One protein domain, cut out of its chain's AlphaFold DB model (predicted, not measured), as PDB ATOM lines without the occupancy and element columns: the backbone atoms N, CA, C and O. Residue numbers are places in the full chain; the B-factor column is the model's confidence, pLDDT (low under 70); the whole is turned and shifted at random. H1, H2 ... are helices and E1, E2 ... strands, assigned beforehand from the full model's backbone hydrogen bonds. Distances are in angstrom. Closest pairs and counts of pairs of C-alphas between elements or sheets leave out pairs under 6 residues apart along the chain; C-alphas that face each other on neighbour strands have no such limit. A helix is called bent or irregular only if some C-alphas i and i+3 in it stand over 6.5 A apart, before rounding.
ATOM      1  N   ASN A  10      15.958  46.910  11.514       75.31
ATOM      2  CA  ASN A  10      17.238  46.585  12.131       75.31
ATOM      3  C   ASN A  10      17.475  45.082  12.054       75.31
ATOM      4  O   ASN A  10      16.618  44.296  12.452       75.31
ATOM      5  N   PHE A  11      18.645  44.671  11.580       79.75
ATOM      6  CA  PHE A  11      19.002  43.262  11.459       79.75
ATOM      7  C   PHE A  11      20.093  42.918  12.464       79.75
ATOM      8  O   PHE A  11      21.139  43.562  12.508       79.75
ATOM      9  N   VAL A  12      19.854  41.884  13.265       80.00
ATOM     10  CA  VAL A  12      20.796  41.403  14.271       80.00
ATOM     11  C   VAL A  12      21.509  40.172  13.732       80.00
ATOM     12  O   VAL A  12      20.890  39.149  13.426       80.00
ATOM     13  N   PHE A  13      22.833  40.271  13.660       80.25
ATOM     14  CA  PHE A  13      23.714  39.179  13.277       80.25
ATOM     15  C   PHE A  13      24.633  38.826  14.439       80.25
ATOM     16  O   PHE A  13      25.256  39.690  15.052       80.25
ATOM     17  N   GLN A  14      24.754  37.533  14.712       79.94
ATOM     18  CA  GLN A  14      25.829  37.014  15.541       79.94
ATOM     19  C   GLN A  14      27.040  36.791  14.649       79.94
ATOM     20  O   GLN A  14      26.907  36.204  13.578       79.94
ATOM     21  N   TYR A  15      28.225  37.198  15.094       77.56
ATOM     22  CA  TYR A  15      29.456  36.886  14.385       77.56
ATOM     23  C   TYR A  15      30.443  36.145  15.288       77.56
ATOM     24  O   TYR A  15      30.461  36.322  16.505       77.56
ATOM     25  N   LYS A  16      31.254  35.281  14.681       76.81
ATOM     26  CA  LYS A  16      32.380  34.599  15.312       76.81
ATOM     27  C   LYS A  16      33.613  34.847  14.461       76.81
ATOM     28  O   LYS A  16      33.590  34.594  13.259       76.81
ATOM     29  N   ILE A  17      34.668  35.338  15.097       75.44
ATOM     30  CA  ILE A  17      35.972  35.512  14.464       75.44
ATOM     31  C   ILE A  17      36.819  34.298  14.819       75.44
ATOM     32  O   ILE A  17      36.929  33.945  15.993       75.44
ATOM     33  N   THR A  18      37.420  33.675  13.812       73.62
ATOM     34  CA  THR A  18      38.452  32.662  14.013       73.62
ATOM     35  C   THR A  18      39.787  33.253  13.588       73.62
ATOM     36  O   THR A  18      39.975  33.622  12.427       73.62
ATOM     37  N   LEU A  19      40.694  33.383  14.553       67.50
ATOM     38  CA  LEU A  19      42.049  33.876  14.345       67.50
ATOM     39  C   LEU A  19      42.962  32.665  14.138       67.50
ATOM     40  O   LEU A  19      43.203  31.912  15.079       67.50
ATOM     41  N   TYR A  20      43.460  32.469  12.920       65.25
ATOM     42  CA  TYR A  20      44.505  31.485  12.656       65.25
ATOM     43  C   TYR A  20      45.853  32.209  12.603       65.25
ATOM     44  O   TYR A  20      46.056  33.090  11.773       65.25
ATOM     45  N   LYS A  21      46.782  31.846  13.494       56.69
ATOM     46  CA  LYS A  21      48.203  32.199  13.365       56.69
ATOM     47  C   LYS A  21      48.892  31.058  12.619       56.69
ATOM     48  O   LYS A  21      49.402  30.138  13.249       56.69
ATOM     49  N   LYS A  22      48.860  31.075  11.286       62.38
ATOM     50  CA  LYS A  22      49.868  30.351  10.503       62.38
ATOM     51  C   LYS A  22      51.012  31.324  10.188       62.38
ATOM     52  O   LYS A  22      50.728  32.495   9.956       62.38
ATOM     53  N   PRO A  23      52.274  30.865  10.200       59.50
ATOM     54  CA  PRO A  23      53.438  31.732  10.010       59.50
ATOM     55  C   PRO A  23      53.513  32.403   8.628       59.50
ATOM     56  O   PRO A  23      54.188  33.417   8.514       59.50
ATOM     57  N   GLU A  24      52.800  31.906   7.611       60.97
ATOM     58  CA  GLU A  24      52.830  32.484   6.253       60.97
ATOM     59  C   GLU A  24      51.573  33.283   5.873       60.97
ATOM     60  O   GLU A  24      51.643  34.129   4.991       60.97
ATOM     61  N   GLU A  25      50.444  33.108   6.569       54.66
ATOM     62  CA  GLU A  25      49.222  33.881   6.311       54.66
ATOM     63  C   GLU A  25      48.396  34.053   7.591       54.66
ATOM     64  O   GLU A  25      47.826  33.103   8.140       54.66
ATOM     65  N   ALA A  26      48.277  35.300   8.053       58.12
ATOM     66  CA  ALA A  26      47.354  35.686   9.114       58.12
ATOM     67  C   ALA A  26      45.928  35.851   8.553       58.12
ATOM     68  O   ALA A  26      45.361  36.944   8.552       58.12
ATOM     69  N   SER A  27      45.336  34.763   8.065       57.00
ATOM     70  CA  SER A  27      43.979  34.780   7.509       57.00
ATOM     71  C   SER A  27      42.935  34.741   8.631       57.00
ATOM     72  O   SER A  27      42.775  33.745   9.343       57.00
ATOM     73  N   LYS A  28      42.223  35.859   8.814       68.69
ATOM     74  CA  LYS A  28      41.138  36.011   9.795       68.69
ATOM     75  C   LYS A  28      39.801  35.753   9.112       68.69
ATOM     76  O   LYS A  28      39.452  36.437   8.156       68.69
ATOM     77  N   TYR A  29      39.031  34.802   9.632       71.75
ATOM     78  CA  TYR A  29      37.715  34.472   9.086       71.75
ATOM     79  C   TYR A  29      36.611  34.958  10.018       71.75
ATOM     80  O   TYR A  29      36.630  34.667  11.215       71.75
ATOM     81  N   ILE A  30      35.621  35.663   9.462       78.31
ATOM     82  CA  ILE A  30      34.403  36.046  10.178       78.31
ATOM     83  C   ILE A  30      33.233  35.231   9.651       78.31
ATOM     84  O   ILE A  30      32.809  35.378   8.505       78.31
ATOM     85  N   HIS A  31      32.660  34.419  10.530       80.88
ATOM     86  CA  HIS A  31      31.389  33.765  10.278       80.88
ATOM     87  C   HIS A  31      30.261  34.601  10.876       80.88
ATOM     88  O   HIS A  31      30.288  34.891  12.068       80.88
ATOM     89  N   THR A  32      29.265  34.974  10.073       79.12
ATOM     90  CA  THR A  32      28.061  35.682  10.534       79.12
ATOM     91  C   THR A  32      26.844  34.788  10.390       79.12
ATOM     92  O   THR A  32      26.627  34.220   9.320       79.12
ATOM     93  N   LYS A  33      26.001  34.750  11.415       81.12
ATOM     94  CA  LYS A  33      24.710  34.078  11.412       81.12
ATOM     95  C   LYS A  33      23.613  35.102  11.679       81.12
ATOM     96  O   LYS A  33      23.690  35.853  12.649       81.12
ATOM     97  N   PHE A  34      22.598  35.125  10.821       81.94
ATOM     98  CA  PHE A  34      21.399  35.921  11.063       81.94
ATOM     99  C   PHE A  34      20.669  35.395  12.303       81.94
ATOM    100  O   PHE A  34      20.491  34.183  12.448       81.94
ATOM    101  N   ILE A  35      20.279  36.303  13.194       81.56
ATOM    102  CA  ILE A  35      19.521  35.974  14.402       81.56
ATOM    103  C   ILE A  35      18.070  36.399  14.223       81.56
ATOM    104  O   ILE A  35      17.176  35.563  14.312       81.56
ATOM    105  N   GLN A  36      17.836  37.691  13.990       79.62
ATOM    106  CA  GLN A  36      16.491  38.256  13.956       79.62
ATOM    107  C   GLN A  36      16.486  39.649  13.321       79.62
ATOM    108  O   GLN A  36      17.498  40.349  13.338       79.62
ATOM    109  N   SER A  37      15.335  40.067  12.797       80.38
ATOM    110  CA  SER A  37      15.078  41.438  12.362       80.38
ATOM    111  C   SER A  37      14.028  42.113  13.252       80.38
ATOM    112  O   SER A  37      13.088  41.477  13.727       80.38
ATOM    113  N   TYR A  38      14.202  43.411  13.484       77.31
ATOM    114  CA  TYR A  38      13.363  44.238  14.344       77.31
ATOM    115  C   TYR A  38      12.863  45.441  13.557       77.31
ATOM    116  O   TYR A  38      13.658  46.230  13.048       77.31
ATOM    117  N   ASN A  39      11.544  45.615  13.485       75.81
ATOM    118  CA  ASN A  39      10.979  46.865  12.993       75.81
ATOM    119  C   ASN A  39      11.264  47.962  14.019       75.81
ATOM    120  O   ASN A  39      10.910  47.816  15.195       75.81
ATOM    121  N   MET A  40      11.899  49.043  13.574       69.19
ATOM    122  CA  MET A  40      12.137  50.201  14.415       69.19
ATOM    123  C   MET A  40      10.808  50.925  14.622       69.19
ATOM    124  O   MET A  40      10.147  51.359  13.679       69.19
ATOM    125  N   THR A  41      10.401  51.005  15.877       69.12
ATOM    126  CA  THR A  41       9.259  51.786  16.342       69.12
ATOM    127  C   THR A  41       9.757  52.685  17.463       69.12
ATOM    128  O   THR A  41      10.839  52.456  18.004       69.12
ATOM    129  N   VAL A  42       8.969  53.683  17.858       67.31
ATOM    130  CA  VAL A  42       9.278  54.536  19.022       67.31
ATOM    131  C   VAL A  42       9.551  53.737  20.308       67.31
ATOM    132  O   VAL A  42      10.263  54.222  21.179       67.31
ATOM    133  N   SER A  43       9.057  52.499  20.404       66.38
ATOM    134  CA  SER A  43       9.303  51.592  21.533       66.38
ATOM    135  C   SER A  43      10.486  50.629  21.321       66.38
ATOM    136  O   SER A  43      11.013  50.098  22.294       66.38
ATOM    137  N   ASN A  44      10.923  50.403  20.076       65.94
ATOM    138  CA  ASN A  44      12.022  49.497  19.712       65.94
ATOM    139  C   ASN A  44      13.298  50.283  19.384       65.94
ATOM    140  O   ASN A  44      13.735  50.342  18.231       65.94
ATOM    141  N   THR A  45      13.900  50.884  20.411       75.81
ATOM    142  CA  THR A  45      15.213  51.536  20.294       75.81
ATOM    143  C   THR A  45      16.350  50.509  20.262       75.81
ATOM    144  O   THR A  45      16.167  49.341  20.625       75.81
ATOM    145  N   ALA A  46      17.552  50.939  19.869       73.44
ATOM    146  CA  ALA A  46      18.744  50.092  19.858       73.44
ATOM    147  C   ALA A  46      19.048  49.495  21.247       73.44
ATOM    148  O   ALA A  46      19.460  48.342  21.359       73.44
ATOM    149  N   GLU A  47      18.771  50.233  22.323       76.62
ATOM    150  CA  GLU A  47      18.923  49.776  23.706       76.62
ATOM    151  C   GLU A  47      17.899  48.704  24.079       76.62
ATOM    152  O   GLU A  47      18.216  47.794  24.848       76.62
ATOM    153  N   SER A  48      16.668  48.794  23.565       79.31
ATOM    154  CA  SER A  48      15.670  47.734  23.751       79.31
ATOM    155  C   SER A  48      16.107  46.463  23.031       79.31
ATOM    156  O   SER A  48      16.161  45.401  23.646       79.31
ATOM    157  N   ILE A  49      16.552  46.592  21.776       79.31
ATOM    158  CA  ILE A  49      17.075  45.472  20.982       79.31
ATOM    159  C   ILE A  49      18.288  44.841  21.677       79.31
ATOM    160  O   ILE A  49      18.352  43.624  21.815       79.31
ATOM    161  N   LYS A  50      19.230  45.643  22.193       77.69
ATOM    162  CA  LYS A  50      20.391  45.142  22.947       77.69
ATOM    163  C   LYS A  50      19.964  44.371  24.198       77.69
ATOM    164  O   LYS A  50      20.490  43.290  24.457       77.69
ATOM    165  N   ARG A  51      19.009  44.902  24.972       79.12
ATOM    166  CA  ARG A  51      18.470  44.220  26.163       79.12
ATOM    167  C   ARG A  51      17.799  42.899  25.799       79.12
ATOM    168  O   ARG A  51      18.027  41.905  26.485       79.12
ATOM    169  N   ASP A  52      17.036  42.864  24.715       80.44
ATOM    170  CA  ASP A  52      16.380  41.644  24.249       80.44
ATOM    171  C   ASP A  52      17.386  40.617  23.731       80.44
ATOM    172  O   ASP A  52      17.275  39.435  24.051       80.44
ATOM    173  N   VAL A  53      18.431  41.051  23.023       77.00
ATOM    174  CA  VAL A  53      19.554  40.194  22.621       77.00
ATOM    175  C   VAL A  53      20.221  39.573  23.848       77.00
ATOM    176  O   VAL A  53      20.394  38.358  23.878       77.00
ATOM    177  N   ILE A  54      20.524  40.353  24.889       77.25
ATOM    178  CA  ILE A  54      21.133  39.844  26.132       77.25
ATOM    179  C   ILE A  54      20.218  38.820  26.825       77.25
ATOM    180  O   ILE A  54      20.685  37.776  27.279       77.25
ATOM    181  N   ARG A  55      18.907  39.084  26.887       77.81
ATOM    182  CA  ARG A  55      17.930  38.181  27.522       77.81
ATOM    183  C   ARG A  55      17.746  36.870  26.758       77.81
ATOM    184  O   ARG A  55      17.621  35.820  27.387       77.81
ATOM    185  N   ASN A  56      17.707  36.936  25.427       75.69
ATOM    186  CA  ASN A  56      17.418  35.792  24.560       75.69
ATOM    187  C   ASN A  56      18.669  34.952  24.258       75.69
ATOM    188  O   ASN A  56      18.596  33.727  24.192       75.69
ATOM    189  N   LEU A  57      19.843  35.578  24.134       72.00
ATOM    190  CA  LEU A  57      21.119  34.904  23.877       72.00
ATOM    191  C   LEU A  57      21.901  34.670  25.177       72.00
ATOM    192  O   LEU A  57      23.067  35.041  25.291       72.00
ATOM    193  N   LYS A  58      21.292  33.953  26.134       67.75
ATOM    194  CA  LYS A  58      21.902  33.599  27.438       67.75
ATOM    195  C   LYS A  58      23.229  32.834  27.342       67.75
ATOM    196  O   LYS A  58      23.974  32.761  28.311       67.75
ATOM    197  N   ARG A  59      23.527  32.249  26.177       69.62
ATOM    198  CA  ARG A  59      24.791  31.550  25.898       69.62
ATOM    199  C   ARG A  59      25.995  32.503  25.834       69.62
ATOM    200  O   ARG A  59      27.129  32.040  25.900       69.62
ATOM    201  N   LEU A  60      25.766  33.809  25.689       64.44
ATOM    202  CA  LEU A  60      26.804  34.834  25.689       64.44
ATOM    203  C   LEU A  60      26.556  35.780  26.875       64.44
ATOM    204  O   LEU A  60      25.704  36.655  26.764       64.44
ATOM    205  N   PRO A  61      27.271  35.625  28.006       53.81
ATOM    206  CA  PRO A  61      27.015  36.410  29.217       53.81
ATOM    207  C   PRO A  61      27.308  37.910  29.044       53.81
ATOM    208  O   PRO A  61      26.771  38.729  29.782       53.81
ATOM    209  N   ASN A  62      28.125  38.281  28.053       58.94
ATOM    210  CA  ASN A  62      28.415  39.666  27.693       58.94
ATOM    211  C   ASN A  62      28.572  39.788  26.164       58.94
ATOM    212  O   ASN A  62      29.681  39.641  25.643       58.94
ATOM    213  N   PRO A  63      27.476  39.971  25.409       60.97
ATOM    214  CA  PRO A  63      27.562  40.119  23.966       60.97
ATOM    215  C   PRO A  63      28.113  41.509  23.615       60.97
ATOM    216  O   PRO A  63      27.412  42.518  23.726       60.97
ATOM    217  N   ALA A  64      29.357  41.558  23.131       62.62
ATOM    218  CA  ALA A  64      29.893  42.730  22.443       62.62
ATOM    219  C   ALA A  64      29.084  42.942  21.154       62.62
ATOM    220  O   ALA A  64      29.262  42.243  20.157       62.62
ATOM    221  N   THR A  65      28.111  43.846  21.222       69.19
ATOM    222  CA  THR A  65      27.184  44.129  20.123       69.19
ATOM    223  C   THR A  65      27.677  45.365  19.385       69.19
ATOM    224  O   THR A  65      27.843  46.410  20.009       69.19
ATOM    225  N   TYR A  66      27.883  45.252  18.074       67.44
ATOM    226  CA  TYR A  66      28.178  46.388  17.200       67.44
ATOM    227  C   TYR A  66      26.902  46.811  16.477       67.44
ATOM    228  O   TYR A  66      26.189  45.968  15.931       67.44
ATOM    229  N   PHE A  67      26.614  48.109  16.493       72.69
ATOM    230  CA  PHE A  67      25.518  48.709  15.741       72.69
ATOM    231  C   PHE A  67      26.106  49.487  14.567       72.69
ATOM    232  O   PHE A  67      27.044  50.259  14.749       72.69
ATOM    233  N   ILE A  68      25.584  49.242  13.368       68.94
ATOM    234  CA  ILE A  68      26.021  49.908  12.142       68.94
ATOM    235  C   ILE A  68      24.802  50.640  11.595       68.94
ATOM    236  O   ILE A  68      23.836  49.998  11.186       68.94
ATOM    237  N   GLU A  69      24.857  51.969  11.606       72.31
ATOM    238  CA  GLU A  69      23.880  52.834  10.949       72.31
ATOM    239  C   GLU A  69      24.520  53.475   9.721       72.31
ATOM    240  O   GLU A  69      25.712  53.779   9.699       72.31
ATOM    241  N   THR A  70      23.733  53.609   8.664       69.56
ATOM    242  CA  THR A  70      24.196  54.097   7.373       69.56
ATOM    243  C   THR A  70      23.006  54.622   6.585       69.56
ATOM    244  O   THR A  70      21.934  54.017   6.590       69.56
ATOM    245  N   ASP A  71      23.208  55.752   5.912       72.06
ATOM    246  CA  ASP A  71      22.172  56.420   5.123       72.06
ATOM    247  C   ASP A  71      22.071  55.884   3.683       72.06
ATOM    248  O   ASP A  71      21.254  56.369   2.900       72.06
ATOM    249  N   LEU A  72      22.886  54.890   3.291       70.31
ATOM    250  CA  LEU A  72      22.852  54.369   1.920       70.31
ATOM    251  C   LEU A  72      21.700  53.354   1.759       70.31
ATOM    252  O   LEU A  72      21.413  52.528   2.627       70.31
ATOM    253  N   SER A  73      21.039  53.363   0.607       68.88
ATOM    254  CA  SER A  73      19.965  52.410   0.297       68.88
ATOM    255  C   SER A  73      20.474  51.280  -0.609       68.88
ATOM    256  O   SER A  73      19.962  51.089  -1.711       68.88
ATOM    257  N   ILE A  74      21.508  50.550  -0.172       71.94
ATOM    258  CA  ILE A  74      22.074  49.399  -0.904       71.94
ATOM    259  C   ILE A  74      21.630  48.056  -0.289       71.94
ATOM    260  O   ILE A  74      21.240  48.016   0.883       71.94
ATOM    261  N   PRO A  75      21.668  46.938  -1.042       74.31
ATOM    262  CA  PRO A  75      21.243  45.635  -0.539       74.31
ATOM    263  C   PRO A  75      22.028  45.195   0.705       74.31
ATOM    264  O   PRO A  75      23.262  45.140   0.710       74.31
ATOM    265  N   LEU A  76      21.304  44.818   1.765       70.81
ATOM    266  CA  LEU A  76      21.911  44.421   3.037       70.81
ATOM    267  C   LEU A  76      22.826  43.202   2.903       70.81
ATOM    268  O   LEU A  76      23.954  43.209   3.390       70.81
ATOM    269  N   LEU A  77      22.326  42.139   2.276       71.75
ATOM    270  CA  LEU A  77      23.018  40.854   2.247       71.75
ATOM    271  C   LEU A  77      24.201  40.859   1.272       71.75
ATOM    272  O   LEU A  77      25.253  40.307   1.587       71.75
ATOM    273  N   GLU A  78      24.019  41.491   0.113       69.62
ATOM    274  CA  GLU A  78      24.978  41.445  -0.993       69.62
ATOM    275  C   GLU A  78      26.056  42.527  -0.893       69.62
ATOM    276  O   GLU A  78      27.175  42.306  -1.344       69.62
ATOM    277  N   SER A  79      25.755  43.677  -0.280       76.44
ATOM    278  CA  SER A  79      26.690  44.808  -0.222       76.44
ATOM    279  C   SER A  79      27.083  45.166   1.207       76.44
ATOM    280  O   SER A  79      28.266  45.172   1.542       76.44
ATOM    281  N   TYR A  80      26.122  45.409   2.097       77.50
ATOM    282  CA  TYR A  80      26.456  45.876   3.445       77.50
ATOM    283  C   TYR A  80      27.148  44.837   4.309       77.50
ATOM    284  O   TYR A  80      28.133  45.146   4.973       77.50
ATOM    285  N   LEU A  81      26.644  43.604   4.319       77.56
ATOM    286  CA  LEU A  81      27.199  42.545   5.145       77.56
ATOM    287  C   LEU A  81      28.670  42.230   4.803       77.56
ATOM    288  O   LEU A  81      29.460  42.118   5.744       77.56
ATOM    289  N   PRO A  82      29.087  42.102   3.524       78.88
ATOM    290  CA  PRO A  82      30.503  41.926   3.208       78.88
ATOM    291  C   PRO A  82      31.354  43.140   3.606       78.88
ATOM    292  O   PRO A  82      32.408  42.944   4.209       78.88
ATOM    293  N   ILE A  83      30.884  44.374   3.384       81.62
ATOM    294  CA  ILE A  83      31.614  45.594   3.781       81.62
ATOM    295  C   ILE A  83      31.778  45.664   5.307       81.62
ATOM    296  O   ILE A  83      32.885  45.849   5.811       81.62
ATOM    297  N   ALA A  84      30.699  45.443   6.060       79.00
ATOM    298  CA  ALA A  84      30.710  45.421   7.520       79.00
ATOM    299  C   ALA A  84      31.670  44.358   8.072       79.00
ATOM    300  O   ALA A  84      32.429  44.636   8.999       79.00
ATOM    301  N   LYS A  85      31.691  43.155   7.478       78.50
ATOM    302  CA  LYS A  85      32.662  42.108   7.832       78.50
ATOM    303  C   LYS A  85      34.096  42.576   7.608       78.50
ATOM    304  O   LYS A  85      34.914  42.408   8.505       78.50
ATOM    305  N   MET A  86      34.401  43.164   6.449       80.69
ATOM    306  CA  MET A  86      35.748  43.658   6.142       80.69
ATOM    307  C   MET A  86      36.191  44.741   7.130       80.69
ATOM    308  O   MET A  86      37.298  44.662   7.664       80.69
ATOM    309  N   MET A  87      35.315  45.702   7.439       80.44
ATOM    310  CA  MET A  87      35.595  46.742   8.434       80.44
ATOM    311  C   MET A  87      35.829  46.153   9.827       80.44
ATOM    312  O   MET A  87      36.754  46.572  10.517       80.44
ATOM    313  N   LEU A  88      35.047  45.146  10.225       77.81
ATOM    314  CA  LEU A  88      35.206  44.486  11.518       77.81
ATOM    315  C   LEU A  88      36.523  43.700  11.598       77.81
ATOM    316  O   LEU A  88      37.214  43.791  12.611       77.81
ATOM    317  N   VAL A  89      36.911  42.975  10.537       77.62
ATOM    318  CA  VAL A  89      38.232  42.314  10.467       77.62
ATOM    319  C   VAL A  89      39.339  43.341  10.634       77.62
ATOM    320  O   VAL A  89      40.255  43.108  11.422       77.62
ATOM    321  N   LYS A  90      39.264  44.456   9.898       77.56
ATOM    322  CA  LYS A  90      40.265  45.521   9.956       77.56
ATOM    323  C   LYS A  90      40.367  46.094  11.368       77.56
ATOM    324  O   LYS A  90      41.436  46.034  11.958       77.56
ATOM    325  N   TYR A  91      39.245  46.510  11.953       78.94
ATOM    326  CA  TYR A  91      39.202  47.070  13.304       78.94
ATOM    327  C   TYR A  91      39.785  46.118  14.358       78.94
ATOM    328  O   TYR A  91      40.621  46.509  15.166       78.94
ATOM    329  N   VAL A  92      39.403  44.838  14.323       75.25
ATOM    330  CA  VAL A  92      39.945  43.828  15.249       75.25
ATOM    331  C   VAL A  92      41.424  43.539  14.971       75.25
ATOM    332  O   VAL A  92      42.144  43.095  15.862       75.25
ATOM    333  N   SER A  93      41.902  43.753  13.745       71.00
ATOM    334  CA  SER A  93      43.315  43.588  13.401       71.00
ATOM    335  C   SER A  93      44.174  44.715  13.931       71.00
ATOM    336  O   SER A  93      45.171  44.423  14.586       71.00
ATOM    337  N   ASP A  94      43.744  45.947  13.699       69.44
ATOM    338  CA  ASP A  94      44.452  47.149  14.115       69.44
ATOM    339  C   ASP A  94      44.486  47.225  15.654       69.44
ATOM    340  O   ASP A  94      45.554  47.363  16.240       69.44
ATOM    341  N   ALA A  95      43.365  46.934  16.330       60.66
ATOM    342  CA  ALA A  95      43.301  46.902  17.797       60.66
ATOM    343  C   ALA A  95      44.218  45.849  18.458       60.66
ATOM    344  O   ALA A  95      44.585  45.994  19.620       60.66
ATOM    345  N   ASN A  96      44.583  44.772  17.749       53.22
ATOM    346  CA  ASN A  96      45.563  43.800  18.252       53.22
ATOM    347  C   ASN A  96      47.015  44.228  17.985       53.22
ATOM    348  O   ASN A  96      47.907  43.710  18.649       53.22
ATOM    349  N   ALA A  97      47.268  45.119  17.023       50.72
ATOM    350  CA  ALA A  97      48.611  45.633  16.753       50.72
ATOM    351  C   ALA A  97      49.066  46.613  17.849       50.72
ATOM    352  O   ALA A  97      50.228  46.577  18.249       50.72
ATOM    353  N   ASP A  98      48.137  47.391  18.408       50.09
ATOM    354  CA  ASP A  98      48.414  48.368  19.473       50.09
ATOM    355  C   ASP A  98      48.638  47.736  20.862       50.09
ATOM    356  O   ASP A  98      49.118  48.405  21.769       50.09
ATOM    357  N   MET A  99      48.316  46.447  21.053       45.09
ATOM    358  CA  MET A  99      48.596  45.715  22.304       45.09
ATOM    359  C   MET A  99      49.913  44.914  22.266       45.09
ATOM    360  O   MET A  99      50.206  44.191  23.218       45.09
TER     361      MET A  99
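Overview. This is residues 10 to 99 of the 101 residues of an uncharacterized protein of Flavobacteriales bacterium (UniProt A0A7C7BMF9). A long hairpin of two antiparallel strands, E1 and E2, has helices H1 and H2 over one side, and the link between the helices, residues 57 to 75, crosses that side. The 90 printed residues run E1, E2, H1, H2, mixed in class and loose, with a radius of gyration of the C-alphas of 15.1 A and spans of 50 by 33 by 23 A.

Arrangement. E1, residues 10 to 19, and E2, residues 28 to 39, form the hairpin at 164 degrees, with N 10 and O 38 2.8 A apart. E2 bends by 55 degrees at residue 35. H1, residues 46 to 56, is near E1; its closest C-alphas to E2 are Ile 49 and Tyr 38, 7.7 A. H2, residues 76 to 97, is near E1; its closest C-alphas to E2 are Lys 85 and Ile 30, 6.7 A. H1 and H2 are apart. Every O i to N i+4 pair is within hydrogen-bond range in H1, 15 of 18 in H2. H2 is only just irregular: C-alphas 78 and 81 are 6.6 A apart.

Along the chain. E1 spans 28.0 A from C-alpha 10 at (17.238, 46.585, 12.131), E2 32.2 A, H1 15.1 A, and H2 30.0 A to C-alpha 97 at (48.611, 45.633, 16.753).

Size, cuts and confidence. The printed part has no cut. The link from H1 to H2 is long. Residues 94 to 99 stand free. Mean pLDDT of the printed part is 71.6; residues 19 to 28, 58 to 66 and 94 to 99 are among those under 70.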